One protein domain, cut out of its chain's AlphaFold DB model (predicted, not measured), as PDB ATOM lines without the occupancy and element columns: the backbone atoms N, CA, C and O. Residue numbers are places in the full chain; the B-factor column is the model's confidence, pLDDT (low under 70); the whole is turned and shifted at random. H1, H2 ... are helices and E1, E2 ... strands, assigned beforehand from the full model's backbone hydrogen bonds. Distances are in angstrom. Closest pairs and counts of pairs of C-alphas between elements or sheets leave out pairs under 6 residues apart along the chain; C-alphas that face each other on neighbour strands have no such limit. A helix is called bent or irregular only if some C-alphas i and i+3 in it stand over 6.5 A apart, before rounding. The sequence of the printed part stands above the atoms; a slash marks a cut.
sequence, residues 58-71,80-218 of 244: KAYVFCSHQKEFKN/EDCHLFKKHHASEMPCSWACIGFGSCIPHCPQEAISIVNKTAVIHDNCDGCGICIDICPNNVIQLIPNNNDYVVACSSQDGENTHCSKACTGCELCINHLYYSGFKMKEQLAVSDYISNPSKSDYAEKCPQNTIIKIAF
ATOM      1  N   LYS A  58     115.852  90.523  93.253       94.31
ATOM      2  CA  LYS A  58     116.439  91.493  94.183       94.31
ATOM      3  C   LYS A  58     115.375  92.028  95.123       94.31
ATOM      4  O   LYS A  58     114.205  92.123  94.762       94.31
ATOM      5  N   ALA A  59     115.784  92.378  96.337       95.81
ATOM      6  CA  ALA A  59     114.901  93.083  97.251       95.81
ATOM      7  C   ALA A  59     114.605  94.483  96.710       95.81
ATOM      8  O   ALA A  59     115.472  95.133  96.135       95.81
ATOM      9  N   TYR A  60     113.390  94.955  96.935       95.00
ATOM     10  CA  TYR A  60     112.952  96.289  96.581       95.00
ATOM     11  C   TYR A  60     112.105  96.855  97.717       95.00
ATOM     12  O   TYR A  60     111.256  96.153  98.270       95.00
ATOM     13  N   VAL A  61     112.360  98.110  98.086       94.44
ATOM     14  CA  VAL A  61     111.608  98.804  99.137       94.44
ATOM     15  C   VAL A  61     110.467  99.557  98.469       94.44
ATOM     16  O   VAL A  61     110.690 100.537  97.765       94.44
ATOM     17  N   PHE A  62     109.243  99.100  98.683       93.19
ATOM     18  CA  PHE A  62     108.023  99.828  98.366       93.19
ATOM     19  C   PHE A  62     107.850 100.988  99.338       93.19
ATOM     20  O   PHE A  62     108.462 101.053 100.403       93.19
ATOM     21  N   CYS A  63     107.017 101.945  98.952       88.88
ATOM     22  CA  CYS A  63     106.721 103.125  99.744       88.88
ATOM     23  C   CYS A  63     107.964 103.931 100.170       88.88
ATOM     24  O   CYS A  63     107.919 104.637 101.175       88.88
ATOM     25  N   SER A  64     109.032 103.830  99.376       76.81
ATOM     26  CA  SER A  64     110.383 104.347  99.618       76.81
ATOM     27  C   SER A  64     110.667 105.690  98.943       76.81
ATOM     28  O   SER A  64     111.606 106.387  99.301       76.81
ATOM     29  N   HIS A  65     109.883 106.084  97.946       70.75
ATOM     30  CA  HIS A  65     110.175 107.293  97.173       70.75
ATOM     31  C   HIS A  65     110.085 108.548  98.040       70.75
ATOM     32  O   HIS A  65     109.482 108.502  99.111       70.75
ATOM     33  N   GLN A  66     110.672 109.660  97.579       70.19
ATOM     34  CA  GLN A  66     110.497 110.964  98.222       70.19
ATOM     35  C   GLN A  66     108.999 111.268  98.313       70.19
ATOM     36  O   GLN A  66     108.343 111.605  97.327       70.19
ATOM     37  N   LYS A  67     108.463 111.042  99.507       74.25
ATOM     38  CA  LYS A  67     107.064 111.200  99.850       74.25
ATOM     39  C   LYS A  67     106.968 112.394 100.761       74.25
ATOM     40  O   LYS A  67     107.675 112.482 101.760       74.25
ATOM     41  N   GLU A  68     106.047 113.268 100.419       78.12
ATOM     42  CA  GLU A  68     105.617 114.323 101.314       78.12
ATOM     43  C   GLU A  68     104.313 113.866 101.951       78.12
ATOM     44  O   GLU A  68     103.404 113.379 101.266       78.12
ATOM     45  N   PHE A  69     104.254 113.982 103.270       77.19
ATOM     46  CA  PHE A  69     103.062 113.715 104.054       77.19
ATOM     47  C   PHE A  69     102.475 115.056 104.487       77.19
ATOM     48  O   PHE A  69     103.208 115.976 104.852       77.19
ATOM     49  N   LYS A  70     101.150 115.181 104.433       63.28
ATOM     50  CA  LYS A  70     100.472 116.373 104.944       63.28
ATOM     51  C   LYS A  70     100.583 116.340 106.474       63.28
ATOM     52  O   LYS A  70     100.092 115.396 107.080       63.28
ATOM     53  N   ASN A  71     101.220 117.353 107.067       58.75
ATOM     54  CA  ASN A  71     101.390 117.557 108.517       58.75
ATOM     55  C   ASN A  71     102.365 116.591 109.221       58.75
ATOM     56  O   ASN A  71     101.952 115.748 110.012       58.75
ATOM     57  N   GLU A  80     117.030 105.104 116.627       84.44
ATOM     58  CA  GLU A  80     116.854 104.718 115.223       84.44
ATOM     59  C   GLU A  80     116.577 103.206 115.092       84.44
ATOM     60  O   GLU A  80     117.411 102.429 114.635       84.44
ATOM     61  N   ASP A  81     115.376 102.777 115.489       91.12
ATOM     62  CA  ASP A  81     114.876 101.420 115.276       91.12
ATOM     63  C   ASP A  81     113.415 101.419 114.800       91.12
ATOM     64  O   ASP A  81     112.500 101.926 115.455       91.12
ATOM     65  N   CYS A  82     113.185 100.810 113.635       92.75
ATOM     66  CA  CYS A  82     111.878 100.728 112.997       92.75
ATOM     67  C   CYS A  82     110.838  99.995 113.864       92.75
ATOM     68  O   CYS A  82     109.652 100.312 113.774       92.75
ATOM     69  N   HIS A  83     111.236  99.000 114.665       93.81
ATOM     70  CA  HIS A  83     110.302  98.218 115.482       93.81
ATOM     71  C   HIS A  83     109.846  99.008 116.705       93.81
ATOM     72  O   HIS A  83     108.648  99.054 116.982       93.81
ATOM     73  N   LEU A  84     110.779  99.655 117.408       91.38
ATOM     74  CA  LEU A  84     110.467 100.535 118.534       91.38
ATOM     75  C   LEU A  84     109.585 101.696 118.080       91.38
ATOM     76  O   LEU A  84     108.557 101.959 118.708       91.38
ATOM     77  N   PHE A  85     109.923 102.320 116.949       89.50
ATOM     78  CA  PHE A  85     109.101 103.380 116.377       89.50
ATOM     79  C   PHE A  85     107.694 102.889 116.047       89.50
ATOM     80  O   PHE A  85     106.722 103.478 116.508       89.50
ATOM     81  N   LYS A  86     107.559 101.768 115.324       90.56
ATOM     82  CA  LYS A  86     106.237 101.213 115.004       90.56
ATOM     83  C   LYS A  86     105.436 100.890 116.266       90.56
ATOM     84  O   LYS A  86     104.232 101.104 116.297       90.56
ATOM     85  N   LYS A  87     106.078 100.376 117.314       91.25
ATOM     86  CA  LYS A  87     105.388  99.991 118.547       91.25
ATOM     87  C   LYS A  87     104.829 101.187 119.319       91.25
ATOM     88  O   LYS A  87     103.741 101.079 119.872       91.25
ATOM     89  N   HIS A  88     105.573 102.290 119.380       88.56
ATOM     90  CA  HIS A  88     105.240 103.424 120.248       88.56
ATOM     91  C   HIS A  88     104.640 104.624 119.507       88.56
ATOM     92  O   HIS A  88     103.876 105.370 120.105       88.56
ATOM     93  N   HIS A  89     104.934 104.772 118.215       84.88
ATOM     94  CA  HIS A  89     104.594 105.948 117.408       84.88
ATOM     95  C   HIS A  89     103.820 105.591 116.128       84.88
ATOM     96  O   HIS A  89     103.712 106.410 115.219       84.88
ATOM     97  N   ALA A  90     103.244 104.383 116.022       81.19
ATOM     98  CA  ALA A  90     102.448 104.001 114.847       81.19
ATOM     99  C   ALA A  90     101.296 104.976 114.556       81.19
ATOM    100  O   ALA A  90     101.026 105.247 113.391       81.19
ATOM    101  N   SER A  91     100.644 105.518 115.591       80.25
ATOM    102  CA  SER A  91      99.549 106.487 115.442       80.25
ATOM    103  C   SER A  91      99.997 107.839 114.885       80.25
ATOM    104  O   SER A  91      99.173 108.584 114.369       80.25
ATOM    105  N   GLU A  92     101.284 108.166 114.996       80.31
ATOM    106  CA  GLU A  92     101.859 109.401 114.454       80.31
ATOM    107  C   GLU A  92     102.240 109.252 112.978       80.31
ATOM    108  O   GLU A  92     102.537 110.242 112.311       80.31
ATOM    109  N   MET A  93     102.256 108.022 112.454       80.00
ATOM    110  CA  MET A  93     102.650 107.766 111.079       80.00
ATOM    111  C   MET A  93     101.470 108.046 110.142       80.00
ATOM    112  O   MET A  93     100.464 107.340 110.213       80.00
ATOM    113  N   PRO A  94     101.582 109.001 109.197       81.38
ATOM    114  CA  PRO A  94     100.458 109.333 108.325       81.38
ATOM    115  C   PRO A  94     100.050 108.188 107.391       81.38
ATOM    116  O   PRO A  94      98.933 108.186 106.894       81.38
ATOM    117  N   CYS A  95     100.952 107.233 107.131       86.81
ATOM    118  CA  CYS A  95     100.691 106.007 106.375       86.81
ATOM    119  C   CYS A  95     101.360 104.820 107.068       86.81
ATOM    120  O   CYS A  95     102.585 104.811 107.225       86.81
ATOM    121  N   SER A  96     100.585 103.786 107.396       87.31
ATOM    122  CA  SER A  96     101.082 102.596 108.106       87.31
ATOM    123  C   SER A  96     102.041 101.734 107.261       87.31
ATOM    124  O   SER A  96     102.810 100.922 107.784       87.31
ATOM    125  N   TRP A  97     102.043 101.970 105.946       90.31
ATOM    126  CA  TRP A  97     102.833 101.276 104.928       90.31
ATOM    127  C   TRP A  97     104.034 102.083 104.442       90.31
ATOM    128  O   TRP A  97     104.590 101.774 103.392       90.31
ATOM    129  N   ALA A  98     104.421 103.165 105.112       89.88
ATOM    130  CA  ALA A  98     105.589 103.942 104.708       89.88
ATOM    131  C   ALA A  98     106.904 103.307 105.193       89.88
ATOM    132  O   ALA A  98     106.949 102.647 106.232       89.88
ATOM    133  N   CYS A  99     108.002 103.499 104.455       91.75
ATOM    134  CA  CYS A  99     109.325 103.205 105.007       91.75
ATOM    135  C   CYS A  99     109.597 104.187 106.160       91.75
ATOM    136  O   CYS A  99     109.486 105.392 105.963       91.75
ATOM    137  N   ILE A 100     109.930 103.680 107.353       90.19
ATOM    138  CA  ILE A 100     110.215 104.528 108.529       90.19
ATOM    139  C   ILE A 100     111.568 105.237 108.381       90.19
ATOM    140  O   ILE A 100     111.746 106.352 108.858       90.19
ATOM    141  N   GLY A 101     112.531 104.589 107.719       90.31
ATOM    142  CA  GLY A 101     113.840 105.185 107.459       90.31
ATOM    143  C   GLY A 101     114.904 104.972 108.527       90.31
ATOM    144  O   GLY A 101     116.001 105.479 108.353       90.31
ATOM    145  N   PHE A 102     114.630 104.210 109.590       91.75
ATOM    146  CA  PHE A 102     115.599 103.972 110.672       91.75
ATOM    147  C   PHE A 102     116.567 102.811 110.427       91.75
ATOM    148  O   PHE A 102     117.479 102.580 111.205       91.75
ATOM    149  N   GLY A 103     116.411 102.071 109.328       93.31
ATOM    150  CA  GLY A 103     117.466 101.154 108.894       93.31
ATOM    151  C   GLY A 103     117.611  99.861 109.692       93.31
ATOM    152  O   GLY A 103     118.615  99.184 109.500       93.31
ATOM    153  N   SER A 104     116.605  99.416 110.460       95.94
ATOM    154  CA  SER A 104     116.652  98.103 111.140       95.94
ATOM    155  C   SER A 104     116.936  96.922 110.198       95.94
ATOM    156  O   SER A 104     117.349  95.870 110.657       95.94
ATOM    157  N   CYS A 105     116.748  97.059 108.879       96.44
ATOM    158  CA  CYS A 105     117.096  96.025 107.896       96.44
ATOM    159  C   CYS A 105     118.594  95.964 107.527       96.44
ATOM    160  O   CYS A 105     119.043  94.923 107.047       96.44
ATOM    161  N   ILE A 106     119.363  97.035 107.749       96.06
ATOM    162  CA  ILE A 106     120.786  97.142 107.390       96.06
ATOM    163  C   ILE A 106     121.646  96.063 108.063       96.06
ATOM    164  O   ILE A 106     122.305  95.324 107.328       96.06
ATOM    165  N   PRO A 107     121.636  95.900 109.404       96.31
ATOM    166  CA  PRO A 107     122.531  94.949 110.073       96.31
ATOM    167  C   PRO A 107     122.239  93.482 109.726       96.31
ATOM    168  O   PRO A 107     123.062  92.611 109.986       96.31
ATOM    169  N   HIS A 108     121.084  93.197 109.119       96.44
ATOM    170  CA  HIS A 108     120.677  91.848 108.729       96.44
ATOM    171  C   HIS A 108     120.951  91.527 107.255       96.44
ATOM    172  O   HIS A 108     120.651  90.418 106.811       96.44
ATOM    173  N   CYS A 109     121.483  92.469 106.468       96.75
ATOM    174  CA  CYS A 109     121.804  92.217 105.069       96.75
ATOM    175  C   CYS A 109     123.211  91.604 104.936       96.75
ATOM    176  O   CYS A 109     124.192  92.334 105.075       96.75
ATOM    177  N   PRO A 110     123.352  90.312 104.576       94.88
ATOM    178  CA  PRO A 110     124.663  89.664 104.474       94.88
ATOM    179  C   PRO A 110     125.524  90.222 103.332       94.88
ATOM    180  O   PRO A 110     126.740  90.097 103.359       94.88
ATOM    181  N   GLN A 111     124.895  90.838 102.328       95.50
ATOM    182  CA  GLN A 111     125.586  91.483 101.210       95.50
ATOM    183  C   GLN A 111     125.894  92.958 101.483       95.50
ATOM    184  O   GLN A 111     126.454  93.632 100.620       95.50
ATOM    185  N   GLU A 112     125.477  93.497 102.636       95.44
ATOM    186  CA  GLU A 112     125.561  94.929 102.935       95.44
ATOM    187  C   GLU A 112     125.014  95.789 101.773       95.44
ATOM    188  O   GLU A 112     125.625  96.773 101.346       95.44
ATOM    189  N   ALA A 113     123.894  95.348 101.196       96.00
ATOM    190  CA  ALA A 113     123.282  95.912  99.997       96.00
ATOM    191  C   ALA A 113     122.182  96.933 100.323       96.00
ATOM    192  O   ALA A 113     121.349  97.223  99.471       96.00
ATOM    193  N   ILE A 114     122.135  97.449 101.554       95.19
ATOM    194  CA  ILE A 114     121.087  98.361 102.023       95.19
ATOM    195  C   ILE A 114     121.732  99.599 102.639       95.19
ATOM    196  O   ILE A 114     122.638  99.476 103.462       95.19
ATOM    197  N   SER A 115     121.241 100.781 102.276       93.00
ATOM    198  CA  SER A 115     121.589 102.056 102.914       93.00
ATOM    199  C   SER A 115     120.335 102.882 103.200       93.00
ATOM    200  O   SER A 115     119.288 102.651 102.595       93.00
ATOM    201  N   ILE A 116     120.429 103.838 104.131       89.38
ATOM    202  CA  ILE A 116     119.396 104.865 104.309       89.38
ATOM    203  C   ILE A 116     119.789 106.118 103.534       89.38
ATOM    204  O   ILE A 116     120.873 106.667 103.719       89.38
ATOM    205  N   VAL A 117     118.876 106.594 102.694       84.38
ATOM    206  CA  VAL A 117     119.007 107.811 101.895       84.38
ATOM    207  C   VAL A 117     117.727 108.609 102.082       84.38
ATOM    208  O   VAL A 117     116.649 108.098 101.803       84.38
ATOM    209  N   ASN A 118     117.825 109.852 102.557       79.69
ATOM    210  CA  ASN A 118     116.663 110.727 102.769       79.69
ATOM    211  C   ASN A 118     115.533 110.062 103.585       79.69
ATOM    212  O   ASN A 118     114.372 110.134 103.197       79.69
ATOM    213  N   LYS A 119     115.876 109.397 104.700       82.69
ATOM    214  CA  LYS A 119     114.936 108.638 105.556       82.69
ATOM    215  C   LYS A 119     114.218 107.480 104.843       82.69
ATOM    216  O   LYS A 119     113.145 107.058 105.252       82.69
ATOM    217  N   THR A 120     114.839 106.917 103.815       87.31
ATOM    218  CA  THR A 120     114.333 105.749 103.097       87.31
ATOM    219  C   THR A 120     115.416 104.688 102.979       87.31
ATOM    220  O   THR A 120     116.556 105.005 102.661       87.31
ATOM    221  N   ALA A 121     115.047 103.415 103.125       93.06
ATOM    222  CA  ALA A 121     115.923 102.306 102.757       93.06
ATOM    223  C   ALA A 121     116.033 102.139 101.227       93.06
ATOM    224  O   ALA A 121     115.022 102.013 100.535       93.06
ATOM    225  N   VAL A 122     117.262 102.099 100.711       92.81
ATOM    226  CA  VAL A 122     117.605 101.896  99.295       92.81
ATOM    227  C   VAL A 122     118.384 100.590  99.145       92.81
ATOM    228  O   VAL A 122     119.304 100.328  99.919       92.81
ATOM    229  N   ILE A 123     118.016  99.775  98.149       94.38
ATOM    230  CA  ILE A 123     118.688  98.505  97.839       94.38
ATOM    231  C   ILE A 123     119.685  98.706  96.698       94.38
ATOM    232  O   ILE A 123     119.334  99.244  95.650       94.38
ATOM    233  N   HIS A 124     120.911  98.237  96.894       94.44
ATOM    234  CA  HIS A 124     122.001  98.315  95.931       94.44
ATOM    235  C   HIS A 124     122.031  97.132  94.955       94.44
ATOM    236  O   HIS A 124     121.381  96.097  95.133       94.44
ATOM    237  N   ASP A 125     122.820  97.290  93.897       93.69
ATOM    238  CA  ASP A 125     122.998  96.310  92.826       93.69
ATOM    239  C   ASP A 125     123.611  94.974  93.266       93.69
ATOM    240  O   ASP A 125     123.350  93.957  92.621       93.69
ATOM    241  N   ASN A 126     124.353  94.957  94.371       94.06
ATOM    242  CA  ASN A 126     124.942  93.761  94.966       94.06
ATOM    243  C   ASN A 126     123.953  92.927  95.807       94.06
ATOM    244  O   ASN A 126     124.355  91.953  96.441       94.06
ATOM    245  N   CYS A 127     122.662  93.279  95.832       95.00
ATOM    246  CA  CYS A 127     121.631  92.435  96.432       95.00
ATOM    247  C   CYS A 127     121.498  91.106  95.669       95.00
ATOM    248  O   CYS A 127     121.330  91.089  94.450       95.00
ATOM    249  N   ASP A 128     121.521  89.994  96.404       93.88
ATOM    250  CA  ASP A 128     121.452  88.631  95.863       93.88
ATOM    251  C   ASP A 128     120.071  87.969  96.020       93.88
ATOM    252  O   ASP A 128     119.911  86.779  95.736       93.88
ATOM    253  N   GLY A 129     119.090  88.719  96.530       94.81
ATOM    254  CA  GLY A 129     117.720  88.244  96.706       94.81
ATOM    255  C   GLY A 129     117.503  87.278  97.876       94.81
ATOM    256  O   GLY A 129     116.502  86.569  97.873       94.81
ATOM    257  N   CYS A 130     118.378  87.238  98.893       94.75
ATOM    258  CA  CYS A 130     118.201  86.343 100.054       94.75
ATOM    259  C   CYS A 130     116.887  86.554 100.837       94.75
ATOM    260  O   CYS A 130     116.383  85.629 101.468       94.75
ATOM    261  N   GLY A 131     116.318  87.762 100.805       94.19
ATOM    262  CA  GLY A 131     114.995  88.048 101.367       94.19
ATOM    263  C   GLY A 131     114.924  88.168 102.893       94.19
ATOM    264  O   GLY A 131     113.814  88.277 103.406       94.19
ATOM    265  N   ILE A 132     116.055  88.198 103.608       96.06
ATOM    266  CA  ILE A 132     116.101  88.371 105.077       96.06
ATOM    267  C   ILE A 132     115.471  89.707 105.495       96.06
ATOM    268  O   ILE A 132     114.686  89.767 106.434       96.06
ATOM    269  N   CYS A 133     115.762  90.786 104.762       96.38
ATOM    270  CA  CYS A 133     115.241  92.122 105.055       96.38
ATOM    271  C   CYS A 133     113.707  92.221 105.000       96.38
ATOM    272  O   CYS A 133     113.146  93.120 105.622       96.38
ATOM    273  N   ILE A 134     113.038  91.305 104.292       96.31
ATOM    274  CA  ILE A 134     111.573  91.235 104.221       96.31
ATOM    275  C   ILE A 134     111.008  90.927 105.601       96.31
ATOM    276  O   ILE A 134     110.134  91.642 106.077       96.31
ATOM    277  N   ASP A 135     111.568  89.919 106.265       94.69
ATOM    278  CA  ASP A 135     111.063  89.426 107.546       94.69
ATOM    279  C   ASP A 135     111.427  90.374 108.708       94.69
ATOM    280  O   ASP A 135     110.803  90.338 109.765       94.69
ATOM    281  N   ILE A 136     112.428  91.240 108.500       96.38
ATOM    282  CA  ILE A 136     112.875  92.269 109.452       96.38
ATOM    283  C   ILE A 136     112.073  93.569 109.323       96.38
ATOM    284  O   ILE A 136     112.096  94.400 110.222       96.38
ATOM    285  N   CYS A 137     111.399  93.816 108.198       95.81
ATOM    286  CA  CYS A 137     110.708  95.081 107.990       95.81
ATOM    287  C   CYS A 137     109.374  95.101 108.753       95.81
ATOM    288  O   CYS A 137     108.431  94.445 108.316       95.81
ATOM    289  N   PRO A 138     109.204  95.916 109.813       94.12
ATOM    290  CA  PRO A 138     107.975  95.874 110.600       94.12
ATOM    291  C   PRO A 138     106.759  96.399 109.823       94.12
ATOM    292  O   PRO A 138     105.629  96.057 110.163       94.12
ATOM    293  N   ASN A 139     106.964  97.202 108.770       92.00
ATOM    294  CA  ASN A 139     105.904  97.701 107.882       92.00
ATOM    295  C   ASN A 139     105.655  96.817 106.652       92.00
ATOM    296  O   ASN A 139     104.781  97.145 105.859       92.00
ATOM    297  N   ASN A 140     106.380  95.704 106.487       93.06
ATOM    298  CA  ASN A 140     106.204  94.769 105.368       93.06
ATOM    299  C   ASN A 140     106.290  95.432 103.976       93.06
ATOM    300  O   ASN A 140     105.633  95.010 103.026       93.06
ATOM    301  N   VAL A 141     107.116  96.475 103.845       93.94
ATOM    302  CA  VAL A 141     107.263  97.241 102.594       93.94
ATOM    303  C   VAL A 141     108.403  96.741 101.714       93.94
ATOM    304  O   VAL A 141     108.685  97.338 100.686       93.94
ATOM    305  N   ILE A 142     109.103  95.674 102.095       95.75
ATOM    306  CA  ILE A 142     110.210  95.126 101.305       95.75
ATOM    307  C   ILE A 142     109.742  93.829 100.654       95.75
ATOM    308  O   ILE A 142     109.203  92.965 101.339       95.75
ATOM    309  N   GLN A 143     109.953  93.671  99.346       94.75
ATOM    310  CA  GLN A 143     109.619  92.433  98.627       94.75
ATOM    311  C   GLN A 143     110.710  92.071  97.617       94.75
ATOM    312  O   GLN A 143     111.504  92.923  97.224       94.75
ATOM    313  N   LEU A 144     110.756  90.805  97.192       94.38
ATOM    314  CA  LEU A 144     111.617  90.378  96.090       94.38
ATOM    315  C   LEU A 144     110.925  90.645  94.754       94.38
ATOM    316  O   LEU A 144     109.801  90.188  94.538       94.38
ATOM    317  N   ILE A 145     111.625  91.322  93.850       93.19
ATOM    318  CA  ILE A 145     111.187  91.565  92.476       93.19
ATOM    319  C   ILE A 145     112.178  90.928  91.490       93.19
ATOM    320  O   ILE A 145     113.373  90.864  91.793       93.19
ATOM    321  N   PRO A 146     111.730  90.440  90.319       91.00
ATOM    322  CA  PRO A 146     112.644  89.937  89.296       91.00
ATOM    323  C   PRO A 146     113.593  91.023  88.775       91.00
ATOM    324  O   PRO A 146     113.183  92.168  88.581       91.00
ATOM    325  N   ASN A 147     114.847  90.643  88.518       85.69
ATOM    326  CA  ASN A 147     115.939  91.543  88.125       85.69
ATOM    327  C   ASN A 147     115.732  92.219  86.767       85.69
ATOM    328  O   ASN A 147     116.313  93.267  86.517       85.69
ATOM    329  N   ASN A 148     114.943  91.602  85.893       79.88
ATOM    330  CA  ASN A 148     114.666  92.055  84.533       79.88
ATOM    331  C   ASN A 148     113.414  92.946  84.438       79.88
ATOM    332  O   ASN A 148     112.808  93.022  83.373       79.88
ATOM    333  N   ASN A 149     112.991  93.578  85.538       79.94
ATOM    334  CA  ASN A 149     111.878  94.521  85.515       79.94
ATOM    335  C   ASN A 149     112.349  95.962  85.411       79.94
ATOM    336  O   ASN A 149     113.183  96.410  86.195       79.94
ATOM    337  N   ASP A 150     111.696  96.696  84.516       84.75
ATOM    338  CA  ASP A 150     111.992  98.105  84.292       84.75
ATOM    339  C   ASP A 150     111.135  99.034  85.151       84.75
ATOM    340  O   ASP A 150     111.618 100.085  85.547       84.75
ATOM    341  N   TYR A 151     109.889  98.661  85.472       92.12
ATOM    342  CA  TYR A 151     108.954  99.509  86.221       92.12
ATOM    343  C   TYR A 151     108.226  98.755  87.333       92.12
ATOM    344  O   TYR A 151     107.914  97.570  87.195       92.12
ATOM    345  N   VAL A 152     107.895  99.481  88.404       93.19
ATOM    346  CA  VAL A 152     107.110  98.986  89.541       93.19
ATOM    347  C   VAL A 152     106.090 100.022  90.006       93.19
ATOM    348  O   VAL A 152     106.358 101.221  89.960       93.19
ATOM    349  N   VAL A 153     104.931  99.570  90.493       94.25
ATOM    350  CA  VAL A 153     104.049 100.410  91.316       94.25
ATOM    351  C   VAL A 153     104.647 100.490  92.719       94.25
ATOM    352  O   VAL A 153     104.613  99.516  93.467       94.25
ATOM    353  N   ALA A 154     105.235 101.629  93.082       93.38
ATOM    354  CA  ALA A 154     105.955 101.768  94.345       93.38
ATOM    355  C   ALA A 154     105.037 101.905  95.564       93.38
ATOM    356  O   ALA A 154     105.490 101.677  96.683       93.38
ATOM    357  N   CYS A 155     103.772 102.292  95.400       92.44
ATOM    358  CA  CYS A 155     102.825 102.326  96.512       92.44
ATOM    359  C   CYS A 155     102.436 100.908  96.951       92.44
ATOM    360  O   CYS A 155     102.044 100.085  96.132       92.44
ATOM    361  N   SER A 156     102.496 100.650  98.256       91.75
ATOM    362  CA  SER A 156     102.017  99.420  98.893       91.75
ATOM    363  C   SER A 156     100.962  99.680  99.972       91.75
ATOM    364  O   SER A 156     100.699  98.791 100.775       91.75
ATOM    365  N   SER A 157     100.411 100.897 100.030       89.62
ATOM    366  CA  SER A 157      99.350 101.254 100.976       89.62
ATOM    367  C   SER A 157      98.120 100.383 100.755       89.62
ATOM    368  O   SER A 157      97.658 100.253  99.622       89.62
ATOM    369  N   GLN A 158      97.613  99.797 101.836       85.44
ATOM    370  CA  GLN A 158      96.313  99.115 101.877       85.44
ATOM    371  C   GLN A 158      95.316  99.878 102.755       85.44
ATOM    372  O   GLN A 158      94.257  99.358 103.096       85.44
ATOM    373  N   ASP A 159      95.671 101.098 103.156       80.69
ATOM    374  CA  ASP A 159      94.777 101.968 103.900       80.69
ATOM    375  C   ASP A 159      93.594 102.332 102.968       80.69
ATOM    376  O   ASP A 159      93.798 102.671 101.801       80.69
ATOM    377  N   GLY A 160      92.351 102.184 103.449       62.59
ATOM    378  CA  GLY A 160      91.125 102.185 102.626       62.59
ATOM    379  C   GLY A 160      90.814 103.477 101.855       62.59
ATOM    380  O   GLY A 160      89.936 103.475 101.000       62.59
ATOM    381  N   GLU A 161      91.561 104.552 102.115       67.06
ATOM    382  CA  GLU A 161      91.628 105.761 101.296       67.06
ATOM    383  C   GLU A 161      93.107 106.046 101.002       67.06
ATOM    384  O   GLU A 161      93.840 106.567 101.839       67.06
ATOM    385  N   ASN A 162      93.590 105.674  99.815       64.38
ATOM    386  CA  ASN A 162      95.009 105.768  99.452       64.38
ATOM    387  C   ASN A 162      95.479 107.219  99.179       64.38
ATOM    388  O   ASN A 162      95.951 107.544  98.088       64.38
ATOM    389  N   THR A 163      95.379 108.108 100.171       65.44
ATOM    390  CA  THR A 163      95.707 109.544 100.055       65.44
ATOM    391  C   THR A 163      96.624 110.056 101.166       65.44
ATOM    392  O   THR A 163      96.563 111.222 101.554       65.44
ATOM    393  N   HIS A 164      97.510 109.207 101.681       82.62
ATOM    394  CA  HIS A 164      98.374 109.581 102.804       82.62
ATOM    395  C   HIS A 164      99.637 110.357 102.401       82.62
ATOM    396  O   HIS A 164     100.163 111.130 103.197       82.62
ATOM    397  N   CYS A 165     100.131 110.184 101.171       87.44
ATOM    398  CA  CYS A 165     101.325 110.877 100.678       87.44
ATOM    399  C   CYS A 165     101.166 111.383  99.244       87.44
ATOM    400  O   CYS A 165     100.372 110.841  98.475       87.44
ATOM    401  N   SER A 166     102.014 112.334  98.849       88.00
ATOM    402  CA  SER A 166     102.035 112.963  97.515       88.00
ATOM    403  C   SER A 166     102.248 112.020  96.318       88.00
ATOM    404  O   SER A 166     102.130 112.450  95.176       88.00
ATOM    405  N   LYS A 167     102.585 110.746  96.559       90.50
ATOM    406  CA  LYS A 167     102.844 109.706  95.542       90.50
ATOM    407  C   LYS A 167     101.990 108.443  95.734       90.50
ATOM    408  O   LYS A 167     102.377 107.353  95.301       90.50
ATOM    409  N   ALA A 168     100.885 108.542  96.473       91.44
ATOM    410  CA  ALA A 168     100.022 107.397  96.763       91.44
ATOM    411  C   ALA A 168      99.254 106.942  95.509       91.44
ATOM    412  O   ALA A 168      98.896 107.756  94.664       91.44
ATOM    413  N   CYS A 169      99.009 105.639  95.362       91.88
ATOM    414  CA  CYS A 169      98.177 105.123  94.274       91.88
ATOM    415  C   CYS A 169      96.703 105.378  94.588       91.88
ATOM    416  O   CYS A 169      96.189 104.796  95.527       91.88
ATOM    417  N   THR A 170      95.995 106.164  93.784       91.94
ATOM    418  CA  THR A 170      94.573 106.470  94.031       91.94
ATOM    419  C   THR A 170      93.604 105.426  93.473       91.94
ATOM    420  O   THR A 170      92.404 105.666  93.462       91.94
ATOM    421  N   GLY A 171      94.103 104.313  92.927       92.56
ATOM    422  CA  GLY A 171      93.254 103.287  92.318       92.56
ATOM    423  C   GLY A 171      92.487 103.743  91.069       92.56
ATOM    424  O   GLY A 171      91.470 103.158  90.744       92.56
ATOM    425  N   CYS A 172      92.957 104.772  90.351       93.12
ATOM    426  CA  CYS A 172      92.241 105.351  89.201       93.12
ATOM    427  C   CYS A 172      92.253 104.505  87.913       93.12
ATOM    428  O   CYS A 172      91.740 104.958  86.894       93.12
ATOM    429  N   GLU A 173      92.910 103.343  87.921       94.12
ATOM    430  CA  GLU A 173      92.982 102.379  86.808       94.12
ATOM    431  C   GLU A 173      93.580 102.880  85.474       94.12
ATOM    432  O   GLU A 173      93.732 102.095  84.545       94.12
ATOM    433  N   LEU A 174      94.057 104.127  85.373       95.19
ATOM    434  CA  LEU A 174      94.648 104.694  84.140       95.19
ATOM    435  C   LEU A 174      95.877 103.935  83.599       95.19
ATOM    436  O   LEU A 174      96.240 104.069  82.429       95.19
ATOM    437  N   CYS A 175      96.541 103.157  84.455       94.69
ATOM    438  CA  CYS A 175      97.687 102.320  84.097       94.69
ATOM    439  C   CYS A 175      97.296 100.914  83.608       94.69
ATOM    440  O   CYS A 175      98.165 100.112  83.261       94.69
ATOM    441  N   ILE A 176      96.002 100.599  83.579       93.69
ATOM    442  CA  ILE A 176      95.466  99.314  83.139       93.69
ATOM    443  C   ILE A 176      94.824  99.490  81.774       93.69
ATOM    444  O   ILE A 176      94.269 100.535  81.438       93.69
ATOM    445  N   ASN A 177      94.934  98.451  80.957       90.88
ATOM    446  CA  ASN A 177      94.273  98.385  79.673       90.88
ATOM    447  C   ASN A 177      93.669  96.988  79.503       90.88
ATOM    448  O   ASN A 177      94.330  95.980  79.738       90.88
ATOM    449  N   HIS A 178      92.385  96.942  79.148       84.12
ATOM    450  CA  HIS A 178      91.638  95.691  79.001       84.12
ATOM    451  C   HIS A 178      91.890  94.996  77.659       84.12
ATOM    452  O   HIS A 178      91.677  93.792  77.550       84.12
ATOM    453  N   LEU A 179      92.325  95.742  76.638       87.19
ATOM    454  CA  LEU A 179      92.604  95.213  75.301       87.19
ATOM    455  C   LEU A 179      94.068  94.809  75.147       87.19
ATOM    456  O   LEU A 179      94.377  93.807  74.508       87.19
ATOM    457  N   TYR A 180      94.966  95.596  75.737       87.44
ATOM    458  CA  TYR A 180      96.401  95.377  75.660       87.44
ATOM    459  C   TYR A 180      96.975  95.188  77.046       87.44
ATOM    460  O   TYR A 180      96.694  95.943  77.969       87.44
ATOM    461  N   TYR A 181      97.842  94.199  77.166       89.88
ATOM    462  CA  TYR A 181      98.499  93.912  78.418       89.88
ATOM    463  C   TYR A 181      99.412  95.072  78.846       89.88
ATOM    464  O   TYR A 181     100.364  95.394  78.137       89.88
ATOM    465  N   SER A 182      99.126  95.713  79.986       91.44
ATOM    466  CA  SER A 182      99.899  96.870  80.468       91.44
ATOM    467  C   SER A 182     101.074  96.495  81.379       91.44
ATOM    468  O   SER A 182     102.043  97.250  81.471       91.44
ATOM    469  N   GLY A 183     101.058  95.309  81.996       91.81
ATOM    470  CA  GLY A 183     102.031  94.910  83.026       91.81
ATOM    471  C   GLY A 183     101.702  95.438  84.430       91.81
ATOM    472  O   GLY A 183     102.571  95.481  85.310       91.81
ATOM    473  N   PHE A 184     100.455  95.876  84.618       94.06
ATOM    474  CA  PHE A 184      99.871  96.271  85.893       94.06
ATOM    475  C   PHE A 184      98.476  95.659  86.012       94.06
ATOM    476  O   PHE A 184      97.764  95.499  85.021       94.06
ATOM    477  N   LYS A 185      98.065  95.354  87.239       94.00
ATOM    478  CA  LYS A 185      96.716  94.868  87.550       94.00
ATOM    479  C   LYS A 185      96.204  95.510  88.827       94.00
ATOM    480  O   LYS A 185      97.004  95.890  89.679       94.00
ATOM    481  N   MET A 186      94.888  95.584  88.993       92.31
ATOM    482  CA  MET A 186      94.316  95.969  90.280       92.31
ATOM    483  C   MET A 186      94.350  94.792  91.248       92.31
ATOM    484  O   MET A 186      94.037  93.652  90.897       92.31
ATOM    485  N   LYS A 187      94.712  95.088  92.490       91.88
ATOM    486  CA  LYS A 187      94.426  94.270  93.658       91.88
ATOM    487  C   LYS A 187      93.603  95.140  94.599       91.88
ATOM    488  O   LYS A 187      94.152  96.039  95.231       91.88
ATOM    489  N   GLU A 188      92.299  94.880  94.653       89.19
ATOM    490  CA  GLU A 188      91.337  95.755  95.335       89.19
ATOM    491  C   GLU A 188      91.472  97.194  94.800       89.19
ATOM    492  O   GLU A 188      91.359  97.395  93.594       89.19
ATOM    493  N   GLN A 189      91.768  98.179  95.649       88.56
ATOM    494  CA  GLN A 189      91.919  99.586  95.251       88.56
ATOM    495  C   GLN A 189      93.376 100.002  94.966       88.56
ATOM    496  O   GLN A 189      93.671 101.189  94.816       88.56
ATOM    497  N   LEU A 190      94.306  99.045  94.896       91.81
ATOM    498  CA  LEU A 190      95.729  99.297  94.668       91.81
ATOM    499  C   LEU A 190      96.183  98.688  93.337       91.81
ATOM    500  O   LEU A 190      96.043  97.488  93.106       91.81
ATOM    501  N   ALA A 191      96.802  99.499  92.479       94.19
ATOM    502  CA  ALA A 191      97.518  98.969  91.324       94.19
ATOM    503  C   ALA A 191      98.775  98.223  91.796       94.19
ATOM    504  O   ALA A 191      99.549  98.735  92.602       94.19
ATOM    505  N   VAL A 192      99.004  97.020  91.277       94.00
ATOM    506  CA  VAL A 192     100.184  96.207  91.579       94.00
ATOM    507  C   VAL A 192     100.871  95.761  90.294       94.00
ATOM    508  O   VAL A 192     100.232  95.510  89.270       94.00
ATOM    509  N   SER A 193     102.194  95.644  90.354       93.00
ATOM    510  CA  SER A 193     102.988  95.072  89.268       93.00
ATOM    511  C   SER A 193     102.846  93.553  89.241       93.00
ATOM    512  O   SER A 193     102.883  92.886  90.273       93.00
ATOM    513  N   ASP A 194     102.702  93.002  88.046       89.25
ATOM    514  CA  ASP A 194     102.636  91.558  87.790       89.25
ATOM    515  C   ASP A 194     103.954  90.982  87.240       89.25
ATOM    516  O   ASP A 194     104.087  89.767  87.109       89.25
ATOM    517  N   TYR A 195     104.940  91.853  86.994       87.75
ATOM    518  CA  TYR A 195     106.319  91.536  86.609       87.75
ATOM    519  C   TYR A 195     106.487  90.776  85.292       87.75
ATOM    520  O   TYR A 195     107.547  90.202  85.040       87.75
ATOM    521  N   ILE A 196     105.475  90.790  84.429       85.94
ATOM    522  CA  ILE A 196     105.611  90.257  83.074       85.94
ATOM    523  C   ILE A 196     106.187  91.370  82.192       85.94
ATOM    524  O   ILE A 196     105.868  92.558  82.344       85.94
ATOM    525  N   SER A 197     107.081  90.992  81.283       83.94
ATOM    526  CA  SER A 197     107.706  91.912  80.335       83.94
ATOM    527  C   SER A 197     106.661  92.539  79.412       83.94
ATOM    528  O   SER A 197     105.857  91.830  78.810       83.94
ATOM    529  N   ASN A 198     106.713  93.859  79.263       87.50
ATOM    530  CA  ASN A 198     105.897  94.603  78.312       87.50
ATOM    531  C   ASN A 198     106.746  95.753  77.743       87.50
ATOM    532  O   ASN A 198     107.158  96.608  78.529       87.50
ATOM    533  N   PRO A 199     107.014  95.794  76.423       87.12
ATOM    534  CA  PRO A 199     107.834  96.847  75.822       87.12
ATOM    535  C   PRO A 199     107.210  98.246  75.943       87.12
ATOM    536  O   PRO A 199     107.947  99.222  76.007       87.12
ATOM    537  N   SER A 200     105.881  98.351  76.051       90.38
ATOM    538  CA  SER A 200     105.153  99.622  76.207       90.38
ATOM    539  C   SER A 200     104.824  99.951  77.670       90.38
ATOM    540  O   SER A 200     103.943 100.764  77.944       90.38
ATOM    541  N   LYS A 201     105.488  99.310  78.646       90.81
ATOM    542  CA  LYS A 201     105.208  99.527  80.081       90.81
ATOM    543  C   LYS A 201     105.434 100.986  80.507       90.81
ATOM    544  O   LYS A 201     104.708 101.475  81.372       90.81
ATOM    545  N   SER A 202     106.391 101.677  79.883       92.06
ATOM    546  CA  SER A 202     106.648 103.112  80.083       92.06
ATOM    547  C   SER A 202     105.420 103.968  79.786       92.06
ATOM    548  O   SER A 202     105.054 104.806  80.603       92.06
ATOM    549  N   ASP A 203     104.723 103.694  78.684       94.06
ATOM    550  CA  ASP A 203     103.592 104.500  78.208       94.06
ATOM    551  C   ASP A 203     102.409 104.432  79.185       94.06
ATOM    552  O   ASP A 203     101.634 105.375  79.336       94.06
ATOM    553  N   TYR A 204     102.261 103.300  79.879       93.69
ATOM    554  CA  TYR A 204     101.279 103.135  80.952       93.69
ATOM    555  C   TYR A 204     101.744 103.757  82.271       93.69
ATOM    556  O   TYR A 204     100.915 104.269  83.025       93.69
ATOM    557  N   ALA A 205     103.050 103.735  82.551       93.31
ATOM    558  CA  ALA A 205     103.623 104.382  83.726       93.31
ATOM    559  C   ALA A 205     103.444 105.909  83.679       93.31
ATOM    560  O   ALA A 205     103.056 106.506  84.681       93.31
ATOM    561  N   GLU A 206     103.647 106.523  82.511       94.06
ATOM    562  CA  GLU A 206     103.507 107.971  82.287       94.06
ATOM    563  C   GLU A 206     102.075 108.484  82.485       94.06
ATOM    564  O   GLU A 206     101.869 109.631  82.874       94.06
ATOM    565  N   LYS A 207     101.069 107.621  82.304       95.44
ATOM    566  CA  LYS A 207      99.662 107.955  82.579       95.44
ATOM    567  C   LYS A 207      99.352 108.089  84.068       95.44
ATOM    568  O   LYS A 207      98.247 108.499  84.413       95.44
ATOM    569  N   CYS A 208     100.266 107.705  84.960       94.25
ATOM    570  CA  CYS A 208     100.034 107.747  86.397       94.25
ATOM    571  C   CYS A 208     100.099 109.194  86.928       94.25
ATOM    572  O   CYS A 208     101.197 109.725  87.097       94.25
ATOM    573  N   PRO A 209      98.967 109.816  87.319       92.44
ATOM    574  CA  PRO A 209      98.963 111.215  87.765       92.44
ATOM    575  C   PRO A 209      99.779 111.422  89.048       92.44
ATOM    576  O   PRO A 209     100.355 112.481  89.276       92.44
ATOM    577  N   GLN A 210      99.864 110.380  89.877       90.81
ATOM    578  CA  GLN A 210     100.575 110.400  91.154       90.81
ATOM    579  C   GLN A 210     102.057 110.043  91.020       90.81
ATOM    580  O   GLN A 210     102.782 110.079  92.013       90.81
ATOM    581  N   ASN A 211     102.528 109.682  89.817       91.62
ATOM    582  CA  ASN A 211     103.897 109.215  89.580       91.62
ATOM    583  C   ASN A 211     104.326 108.111  90.567       91.62
ATOM    584  O   ASN A 211     105.454 108.095  91.059       91.62
ATOM    585  N   THR A 212     103.391 107.218  90.911       92.00
ATOM    586  CA  THR A 212     103.661 106.074  91.792       92.00
ATOM    587  C   THR A 212     104.272 104.900  91.029       92.00
ATOM    588  O   THR A 212     104.907 104.030  91.621       92.00
ATOM    589  N   ILE A 213     104.086 104.879  89.705       93.88
ATOM    590  CA  ILE A 213     104.725 103.927  88.803       93.88
ATOM    591  C   ILE A 213     106.056 104.517  88.382       93.88
ATOM    592  O   ILE A 213     106.115 105.598  87.806       93.88
ATOM    593  N   ILE A 214     107.126 103.809  88.693       91.50
ATOM    594  CA  ILE A 214     108.480 104.341  88.600       91.50
ATOM    595  C   ILE A 214     109.419 103.325  87.982       91.50
ATOM    596  O   ILE A 214     109.228 102.113  88.110       91.50
ATOM    597  N   LYS A 215     110.465 103.845  87.342       91.12
ATOM    598  CA  LYS A 215     111.536 103.024  86.804       91.12
ATOM    599  C   LYS A 215     112.375 102.450  87.948       91.12
ATOM    600  O   LYS A 215     112.830 103.192  88.818       91.12
ATOM    601  N   ILE A 216     112.578 101.139  87.953       89.56
ATOM    602  CA  ILE A 216     113.413 100.459  88.942       89.56
ATOM    603  C   ILE A 216     114.876 100.802  88.657       89.56
ATOM    604  O   ILE A 216     115.352 100.694  87.529       89.56
ATOM    605  N   ALA A 217     115.604 101.189  89.701       87.38
ATOM    606  CA  ALA A 217     117.040 101.392  89.645       87.38
ATOM    607  C   ALA A 217     117.690 100.778  90.886       87.38
ATOM    608  O   ALA A 217     117.271 101.044  92.011       87.38
ATOM    609  N   PHE A 218     118.733  99.977  90.665       90.56
ATOM    610  CA  PHE A 218     119.589  99.448  91.723       90.56
ATOM    611  C   PHE A 218     120.936 100.157  91.642       90.56
ATOM    612  O   PHE A 218     121.761  99.801  90.799       90.56
TER     613      PHE A 218
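AT A GLANCE: This is residues 58 to 71 and 80 to 218 of the 244 residues of the protein "4Fe-4S ferredoxin-type domain-containing protein" of Treponema sp (UniProt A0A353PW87). With little regular structure, this is mostly loops around two lobes: one holds E1, E4, H2 and hairpin E2-E3, with H1 farther out; the other holds E5, E8, H3 and hairpin E6-E7. The 153 printed residues, class mixed, run E1 H1 E2 E3 H2 E4 E5 E6 E7 H3 E8, under half in named elements. The whole is compact, radius of gyration of the C-alphas 15.4 A, spanning 47 by 36 by 23 A.

IN THESE COORDINATES: E1 is residues 58 to 61, from C-alpha 58 at (116.439, 91.493, 94.183). H1 is 82 to 92, 13.3 A long and irregular: C-alphas 88 and 91 are 8.1 A apart. Then come E2, 114 to 117; E3, 120 to 123; H2, 132 to 136; E4, 142 to 146, 13.3 A long; E5, 151 to 153; E6, 184 to 187; E7, 190 to 193; H3, 201 to 206; and E8, 213 to 215, ending at C-alpha 215 (111.536, 103.024, 86.804).

HOW THE PARTS SIT: Four antiparallel pairs have N and O within hydrogen-bond range: E1 and E4 (N 60, O 143, 2.8 A), E2 and E3 (N 117, O 120, 2.8 A), E5 and E8 (N 152, O 214, 3.0 A), E6 and E7 (N 187, O 190, 2.8 A). The closest C-alphas of E1 and E3, Tyr 60 and Ile 123, are 6.3 A apart; those of H3 and E8, Ala 205 and Ile 213, 5.2 A. E4 and E5 are apart. Every O i to N i+4 pair is within range in H2 and H3, 5 of 7 in H1.

THE WHOLE: Residues 72 to 79 are not printed; C-alphas 71 and 80 are 21.2 A apart. Links H1 to E2 and E5 to E6 are long. The model's pLDDT is under 70 at residues 70 to 71 and 160 to 163.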